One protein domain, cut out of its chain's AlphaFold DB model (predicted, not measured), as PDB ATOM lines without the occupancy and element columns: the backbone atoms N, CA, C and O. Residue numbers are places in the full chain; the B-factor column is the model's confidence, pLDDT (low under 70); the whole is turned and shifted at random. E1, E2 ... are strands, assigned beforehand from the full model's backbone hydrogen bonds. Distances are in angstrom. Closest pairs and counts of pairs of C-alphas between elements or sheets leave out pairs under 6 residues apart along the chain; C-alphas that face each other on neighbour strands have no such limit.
ATOM      1  N   CYS A 389      56.037  -6.418  38.491       91.62
ATOM      2  CA  CYS A 389      55.017  -5.572  37.877       91.62
ATOM      3  C   CYS A 389      54.766  -4.290  38.696       91.62
ATOM      4  O   CYS A 389      54.920  -4.316  39.918       91.62
ATOM      5  N   PRO A 390      54.429  -3.163  38.038       91.25
ATOM      6  CA  PRO A 390      54.124  -1.909  38.725       91.25
ATOM      7  C   PRO A 390      52.800  -1.986  39.501       91.25
ATOM      8  O   PRO A 390      51.991  -2.885  39.277       91.25
ATOM      9  N   GLU A 391      52.561  -1.012  40.385       87.88
ATOM     10  CA  GLU A 391      51.278  -0.859  41.088       87.88
ATOM     11  C   GLU A 391      50.093  -0.873  40.104       87.88
ATOM     12  O   GLU A 391      50.180  -0.349  38.991       87.88
ATOM     13  N   GLY A 392      48.991  -1.513  40.500       88.88
ATOM     14  CA  GLY A 392      47.862  -1.809  39.617       88.88
ATOM     15  C   GLY A 392      48.035  -3.040  38.719       88.88
ATOM     16  O   GLY A 392      47.093  -3.370  37.999       88.88
ATOM     17  N   TYR A 393      49.173  -3.748  38.760       92.31
ATOM     18  CA  TYR A 393      49.420  -4.946  37.947       92.31
ATOM     19  C   TYR A 393      50.018  -6.115  38.749       92.31
ATOM     20  O   TYR A 393      50.858  -5.927  39.625       92.31
ATOM     21  N   PHE A 394      49.661  -7.346  38.373       91.94
ATOM     22  CA  PHE A 394      50.272  -8.587  38.864       91.94
ATOM     23  C   PHE A 394      51.024  -9.326  37.752       91.94
ATOM     24  O   PHE A 394      50.743  -9.154  36.566       91.94
ATOM     25  N   GLY A 395      51.986 -10.168  38.134       91.69
ATOM     26  CA  GLY A 395      52.689 -11.042  37.198       91.69
ATOM     27  C   GLY A 395      51.864 -12.283  36.863       91.69
ATOM     28  O   GLY A 395      51.499 -13.038  37.759       91.69
ATOM     29  N   HIS A 396      51.607 -12.518  35.576       90.12
ATOM     30  CA  HIS A 396      50.960 -13.725  35.055       90.12
ATOM     31  C   HIS A 396      51.924 -14.492  34.146       90.12
ATOM     32  O   HIS A 396      52.652 -13.885  33.352       90.12
ATOM     33  N   THR A 397      51.919 -15.821  34.260       89.31
ATOM     34  CA  THR A 397      52.650 -16.733  33.370       89.31
ATOM     35  C   THR A 397      51.632 -17.565  32.593       89.31
ATOM     36  O   THR A 397      50.857 -18.303  33.202       89.31
ATOM     37  N   ASP A 398      51.626 -17.456  31.261       84.56
ATOM     38  CA  ASP A 398      50.695 -18.208  30.415       84.56
ATOM     39  C   ASP A 398      51.079 -19.694  30.281       84.56
ATOM     40  O   ASP A 398      52.177 -20.133  30.640       84.56
ATOM     41  N   SER A 399      50.179 -20.482  29.692       79.88
ATOM     42  CA  SER A 399      50.384 -21.919  29.435       79.88
ATOM     43  C   SER A 399      51.554 -22.230  28.476       79.88
ATOM     44  O   SER A 399      51.974 -23.380  28.374       79.88
ATOM     45  N   ASN A 400      52.096 -21.223  27.782       81.25
ATOM     46  CA  ASN A 400      53.284 -21.297  26.924       81.25
ATOM     47  C   ASN A 400      54.537 -20.721  27.617       81.25
ATOM     48  O   ASN A 400      55.549 -20.480  26.955       81.25
ATOM     49  N   THR A 401      54.487 -20.496  28.934       83.00
ATOM     50  CA  THR A 401      55.528 -19.893  29.791       83.00
ATOM     51  C   THR A 401      55.825 -18.405  29.554       83.00
ATOM     52  O   THR A 401      56.796 -17.875  30.099       83.00
ATOM     53  N   LYS A 402      54.991 -17.686  28.792       85.62
ATOM     54  CA  LYS A 402      55.148 -16.241  28.571       85.62
ATOM     55  C   LYS A 402      54.750 -15.460  29.815       85.62
ATOM     56  O   LYS A 402      53.654 -15.632  30.339       85.62
ATOM     57  N   LYS A 403      55.621 -14.547  30.237       91.38
ATOM     58  CA  LYS A 403      55.432 -13.715  31.428       91.38
ATOM     59  C   LYS A 403      54.965 -12.311  31.062       91.38
ATOM     60  O   LYS A 403      55.642 -11.605  30.314       91.38
ATOM     61  N   THR A 404      53.824 -11.896  31.602       93.00
ATOM     62  CA  THR A 404      53.195 -10.591  31.334       93.00
ATOM     63  C   THR A 404      52.698  -9.931  32.618       93.00
ATOM     64  O   THR A 404      52.329 -10.623  33.562       93.00
ATOM     65  N   CYS A 405      52.680  -8.600  32.659       93.81
ATOM     66  CA  CYS A 405      52.009  -7.853  33.719       93.81
ATOM     67  C   CYS A 405      50.549  -7.617  33.338       93.81
ATOM     68  O   CYS A 405      50.267  -7.008  32.306       93.81
ATOM     69  N   GLN A 406      49.631  -8.088  34.178       92.88
ATOM     70  CA  GLN A 406      48.188  -8.051  33.963       92.88
ATOM     71  C   GLN A 406      47.519  -7.118  34.970       92.88
ATOM     72  O   GLN A 406      47.919  -7.063  36.128       92.88
ATOM     73  N   SER A 407      46.519  -6.360  34.521       91.38
ATOM     74  CA  SER A 407      45.820  -5.362  35.346       91.38
ATOM     75  C   SER A 407      45.077  -6.020  36.512       91.38
ATOM     76  O   SER A 407      44.233  -6.890  36.289       91.38
ATOM     77  N   CYS A 408      45.321  -5.548  37.738       92.50
ATOM     78  CA  CYS A 408      44.590  -5.960  38.939       92.50
ATOM     79  C   CYS A 408      43.074  -5.780  38.788       92.50
ATOM     80  O   CYS A 408      42.314  -6.578  39.329       92.50
ATOM     81  N   ALA A 409      42.636  -4.752  38.053       91.50
ATOM     82  CA  ALA A 409      41.227  -4.393  37.923       91.50
ATOM     83  C   ALA A 409      40.525  -4.995  36.697       91.50
ATOM     84  O   ALA A 409      39.309  -5.163  36.716       91.50
ATOM     85  N   THR A 410      41.262  -5.286  35.618       90.12
ATOM     86  CA  THR A 410      40.670  -5.560  34.290       90.12
ATOM     87  C   THR A 410      41.283  -6.754  33.548       90.12
ATOM     88  O   THR A 410      41.068  -6.891  32.342       90.12
ATOM     89  N   ALA A 411      42.063  -7.609  34.218       87.06
ATOM     90  CA  ALA A 411      42.508  -8.879  33.641       87.06
ATOM     91  C   ALA A 411      41.307  -9.740  33.201       87.06
ATOM     92  O   ALA A 411      40.296  -9.818  33.900       87.06
ATOM     93  N   SER A 412      41.394 -10.359  32.023       85.62
ATOM     94  CA  SER A 412      40.360 -11.255  31.493       85.62
ATOM     95  C   SER A 412      40.910 -12.097  30.339       85.62
ATOM     96  O   SER A 412      41.828 -11.660  29.644       85.62
ATOM     97  N   GLY A 413      40.344 -13.289  30.115       82.81
ATOM     98  CA  GLY A 413      40.697 -14.140  28.970       82.81
ATOM     99  C   GLY A 413      42.116 -14.717  29.025       82.81
ATOM    100  O   GLY A 413      42.751 -14.883  27.984       82.81
ATOM    101  N   LEU A 414      42.621 -14.981  30.231       85.25
ATOM    102  CA  LEU A 414      43.964 -15.510  30.473       85.25
ATOM    103  C   LEU A 414      43.961 -17.051  30.515       85.25
ATOM    104  O   LEU A 414      42.912 -17.683  30.618       85.25
ATOM    105  N   THR A 415      45.138 -17.677  30.412       80.38
ATOM    106  CA  THR A 415      45.304 -19.139  30.541       80.38
ATOM    107  C   THR A 415      46.583 -19.484  31.328       80.38
ATOM    108  O   THR A 415      47.672 -19.410  30.754       80.38
ATOM    109  N   PRO A 416      46.515 -19.888  32.617       79.62
ATOM    110  CA  PRO A 416      45.314 -20.139  33.427       79.62
ATOM    111  C   PRO A 416      44.398 -18.918  33.559       79.62
ATOM    112  O   PRO A 416      44.886 -17.786  33.522       79.62
ATOM    113  N   ASP A 417      43.091 -19.165  33.662       82.88
ATOM    114  CA  ASP A 417      42.083 -18.103  33.712       82.88
ATOM    115  C   ASP A 417      42.118 -17.374  35.054       82.88
ATOM    116  O   ASP A 417      42.116 -17.992  36.118       82.88
ATOM    117  N   VAL A 418      42.185 -16.047  34.976       86.44
ATOM    118  CA  VAL A 418      42.252 -15.128  36.111       86.44
ATOM    119  C   VAL A 418      41.499 -13.865  35.707       86.44
ATOM    120  O   VAL A 418      41.861 -13.199  34.733       86.44
ATOM    121  N   ALA A 419      40.458 -13.531  36.466       87.62
ATOM    122  CA  ALA A 419      39.695 -12.302  36.297       87.62
ATOM    123  C   ALA A 419      40.233 -11.191  37.213       87.62
ATOM    124  O   ALA A 419      40.602 -11.442  38.360       87.62
ATOM    125  N   GLY A 420      40.258  -9.959  36.707       89.62
ATOM    126  CA  GLY A 420      40.546  -8.763  37.494       89.62
ATOM    127  C   GLY A 420      39.416  -8.425  38.469       89.62
ATOM    128  O   GLY A 420      38.249  -8.737  38.230       89.62
ATOM    129  N   ILE A 421      39.769  -7.759  39.566       92.44
ATOM    130  CA  ILE A 421      38.855  -7.355  40.639       92.44
ATOM    131  C   ILE A 421      38.485  -5.885  40.429       92.44
ATOM    132  O   ILE A 421      39.314  -4.995  40.616       92.44
ATOM    133  N   GLU A 422      37.242  -5.609  40.032       91.75
ATOM    134  CA  GLU A 422      36.809  -4.268  39.616       91.75
ATOM    135  C   GLU A 422      37.069  -3.182  40.686       91.75
ATOM    136  O   GLU A 422      36.476  -3.168  41.768       91.75
ATOM    137  N   GLY A 423      37.919  -2.207  40.350       90.38
ATOM    138  CA  GLY A 423      38.326  -1.128  41.253       90.38
ATOM    139  C   GLY A 423      39.423  -1.513  42.252       90.38
ATOM    140  O   GLY A 423      39.546  -0.861  43.289       90.38
ATOM    141  N   CYS A 424      40.196  -2.564  41.972       94.19
ATOM    142  CA  CYS A 424      41.393  -2.935  42.723       94.19
ATOM    143  C   CYS A 424      42.649  -2.204  42.217       94.19
ATOM    144  O   CYS A 424      42.987  -2.290  41.036       94.19
ATOM    145  N   THR A 425      43.376  -1.533  43.114       93.12
ATOM    146  CA  THR A 425      44.616  -0.789  42.811       93.12
ATOM    147  C   THR A 425      45.887  -1.522  43.238       93.12
ATOM    148  O   THR A 425      46.953  -1.254  42.690       93.12
ATOM    149  N   SER A 426      45.798  -2.466  44.177       90.88
ATOM    150  CA  SER A 426      46.918  -3.327  44.573       90.88
ATOM    151  C   SER A 426      46.427  -4.748  44.808       90.88
ATOM    152  O   SER A 426      45.486  -4.961  45.573       90.88
ATOM    153  N   CYS A 427      47.043  -5.718  44.131       92.00
ATOM    154  CA  CYS A 427      46.628  -7.114  44.167       92.00
ATOM    155  C   CYS A 427      47.808  -8.080  44.321       92.00
ATOM    156  O   CYS A 427      48.928  -7.809  43.893       92.00
ATOM    157  N   THR A 428      47.541  -9.233  44.930       89.25
ATOM    158  CA  THR A 428      48.464 -10.365  45.056       89.25
ATOM    159  C   THR A 428      47.885 -11.568  44.322       89.25
ATOM    160  O   THR A 428      46.720 -11.917  44.519       89.25
ATOM    161  N   TYR A 429      48.708 -12.204  43.492       87.62
ATOM    162  CA  TYR A 429      48.386 -13.439  42.782       87.62
ATOM    163  C   TYR A 429      49.187 -14.600  43.380       87.62
ATOM    164  O   TYR A 429      50.411 -14.505  43.497       87.62
ATOM    165  N   THR A 430      48.513 -15.683  43.763       80.44
ATOM    166  CA  THR A 430      49.146 -16.910  44.274       80.44
ATOM    167  C   THR A 430      49.125 -18.015  43.220       80.44
ATOM    168  O   THR A 430      48.062 -18.458  42.789       80.44
ATOM    169  N   GLU A 431      50.311 -18.487  42.822       63.22
ATOM    170  CA  GLU A 431      50.465 -19.566  41.837       63.22
ATOM    171  C   GLU A 431      50.001 -20.928  42.403       63.22
ATOM    172  O   GLU A 431      50.369 -21.312  43.514       63.22
ATOM    173  N   GLY A 432      49.196 -21.664  41.628       58.69
ATOM    174  CA  GLY A 432      48.635 -22.977  41.979       58.69
ATOM    175  C   GLY A 432      47.551 -23.423  40.986       58.69
ATOM    176  O   GLY A 432      47.197 -22.658  40.088       58.69
ATOM    177  N   ASP A 433      46.997 -24.630  41.157       48.78
ATOM    178  CA  ASP A 433      46.054 -25.273  40.210       48.78
ATOM    179  C   ASP A 433      44.739 -24.498  39.942       48.78
ATOM    180  O   ASP A 433      43.999 -24.840  39.022       48.78
ATOM    181  N   SER A 434      44.442 -23.447  40.716       56.62
ATOM    182  CA  SER A 434      43.280 -22.564  40.522       56.62
ATOM    183  C   SER A 434      43.594 -21.065  40.678       56.62
ATOM    184  O   SER A 434      42.700 -20.312  41.053       56.62
ATOM    185  N   GLY A 435      44.859 -20.664  40.471       68.25
ATOM    186  CA  GLY A 435      45.408 -19.294  40.534       68.25
ATOM    187  C   GLY A 435      44.503 -18.180  41.087       68.25
ATOM    188  O   GLY A 435      43.783 -17.530  40.332       68.25
ATOM    189  N   THR A 436      44.577 -17.903  42.392       81.88
ATOM    190  CA  THR A 436      43.704 -16.907  43.036       81.88
ATOM    191  C   THR A 436      44.322 -15.507  43.002       81.88
ATOM    192  O   THR A 436      45.450 -15.304  43.453       81.88
ATOM    193  N   LEU A 437      43.555 -14.526  42.521       90.38
ATOM    194  CA  LEU A 437      43.861 -13.100  42.652       90.38
ATOM    195  C   LEU A 437      43.150 -12.534  43.889       90.38
ATOM    196  O   LEU A 437      41.971 -12.805  44.103       90.38
ATOM    197  N   THR A 438      43.853 -11.743  44.697       92.69
ATOM    198  CA  THR A 438      43.304 -11.072  45.888       92.69
ATOM    199  C   THR A 438      43.699  -9.602  45.896       92.69
ATOM    200  O   THR A 438      44.803  -9.251  45.488       92.69
ATOM    201  N   CYS A 439      42.808  -8.734  46.356       93.81
ATOM    202  CA  CYS A 439      42.987  -7.295  46.415       93.81
ATOM    203  C   CYS A 439      43.327  -6.827  47.836       93.81
ATOM    204  O   CYS A 439      42.600  -7.126  48.785       93.81
ATOM    205  N   SER A 440      44.410  -6.064  47.982       91.06
ATOM    206  CA  SER A 440      44.823  -5.443  49.249       91.06
ATOM    207  C   SER A 440      44.393  -3.978  49.352       91.06
ATOM    208  O   SER A 440      44.068  -3.516  50.446       91.06
ATOM    209  N   GLU A 441      44.336  -3.259  48.227       92.31
ATOM    210  CA  GLU A 441      43.884  -1.868  48.162       92.31
ATOM    211  C   GLU A 441      42.924  -1.641  46.997       92.31
ATOM    212  O   GLU A 441      43.163  -2.087  45.876       92.31
ATOM    213  N   CYS A 442      41.849  -0.903  47.272       93.62
ATOM    214  CA  CYS A 442      40.832  -0.525  46.300       93.62
ATOM    215  C   CYS A 442      40.875   0.980  46.015       93.62
ATOM    216  O   CYS A 442      41.331   1.773  46.844       93.62
ATOM    217  N   GLU A 443      40.284   1.374  44.889       92.12
ATOM    218  CA  GLU A 443      40.063   2.767  44.500       92.12
ATOM    219  C   GLU A 443      39.357   3.603  45.587       92.12
ATOM    220  O   GLU A 443      38.636   3.101  46.457       92.12
ATOM    221  N   SER A 444      39.543   4.924  45.516       90.38
ATOM    222  CA  SER A 444      38.984   5.880  46.478       90.38
ATOM    223  C   SER A 444      37.467   5.715  46.659       90.38
ATOM    224  O   SER A 444      36.701   5.761  45.701       90.38
ATOM    225  N   GLY A 445      37.031   5.542  47.910       88.19
ATOM    226  CA  GLY A 445      35.631   5.284  48.272       88.19
ATOM    227  C   GLY A 445      35.243   3.800  48.349       88.19
ATOM    228  O   GLY A 445      34.214   3.482  48.952       88.19
ATOM    229  N   LYS A 446      36.075   2.887  47.828       93.31
ATOM    230  CA  LYS A 446      35.914   1.435  47.991       93.31
ATOM    231  C   LYS A 446      36.759   0.883  49.158       93.31
ATOM    232  O   LYS A 446      37.667   1.545  49.682       93.31
ATOM    233  N   LYS A 447      36.434  -0.328  49.613       92.94
ATOM    234  CA  LYS A 447      37.179  -1.135  50.601       92.94
ATOM    235  C   LYS A 447      37.183  -2.605  50.153       92.94
ATOM    236  O   LYS A 447      36.174  -3.038  49.592       92.94
TER     237      LYS A 447
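AT A GLANCE: This is residues 389 to 447 of the 861 residues of the protein "Variant-specific surface protein" of Giardia intestinalis (UniProt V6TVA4). Two antiparallel hairpins, E1 with E2 and E3 with E4, lie lengthwise in an elongated domain, with E1 of the first nearest to E3 of the second, and the long stretch between the hairpins, residues 408 to 423, runs out and back as a third, looser finger. The turns of the two hairpins, residues 398 to 402 and 431 to 435, and the turn of this finger near residues 414 to 416 point to one end of the long axis. The printed part has 59 residues with no named helix and four named strands, in the order E1, E2, E3, E4, which make two separate antiparallel sheets of two strands each, E1 - E2 and E3 - E4. The class is all strand, though under half of the residues, 24 of 59, are in named elements. The whole is compact, with a radius of gyration of the C-alphas of 11.1 A, and the C-alphas span 38 by 21 by 17 A.

IN THESE COORDINATES: Strand E1, residues 393 to 397, begins with C-alpha 393 at (49.420, -4.946, 37.947) and is 13.1 A long from first to last C-alpha. E2, residues 403 to 407, is 13.3 A long. Residues 408 to 423 follow with no named element. E3, residues 424 to 430, begins with C-alpha 424 at (41.393, -2.935, 42.723) and is 16.1 A long. E4, residues 436 to 442, is 16.9 A long and ends with C-alpha 442 at (40.832, -0.525, 46.300).

HOW THE PARTS SIT: E1 and E2 form a hairpin, antiparallel with 145 degrees between their directions. The C-alphas of Tyr 393 and Ser 407 face each other at 4.5 A. N 394 and O 406 are within hydrogen-bond range at 2.9 A, as are N 406 and O 394 at 2.8 A. E3 and E4 form the second hairpin, antiparallel with 153 degrees between their directions. The C-alphas of Cys 427 and Cys 439 face each other at 4.3 A. N 428 and O 438 are within hydrogen-bond range at 2.8 A, and N 438 and O 428 at 2.9 A. The closest C-alphas of E1 and E3 are those of Phe 394 and Tyr 429, 6.5 A apart. E4 is apart from both E1 and E2, and E2 is apart from E3.

THE WHOLE: The two C-alphas farthest apart are those of Asn 400 and Gly 445, at 38.4 A. The printed part has no cut. The link from E2 to E3, 16 residues, is long; those from E1 to E2 and from E3 to E4, 5 residues each, are tight. The mean pLDDT of the printed part is 86.5, and residues 431 to 435 are under 70.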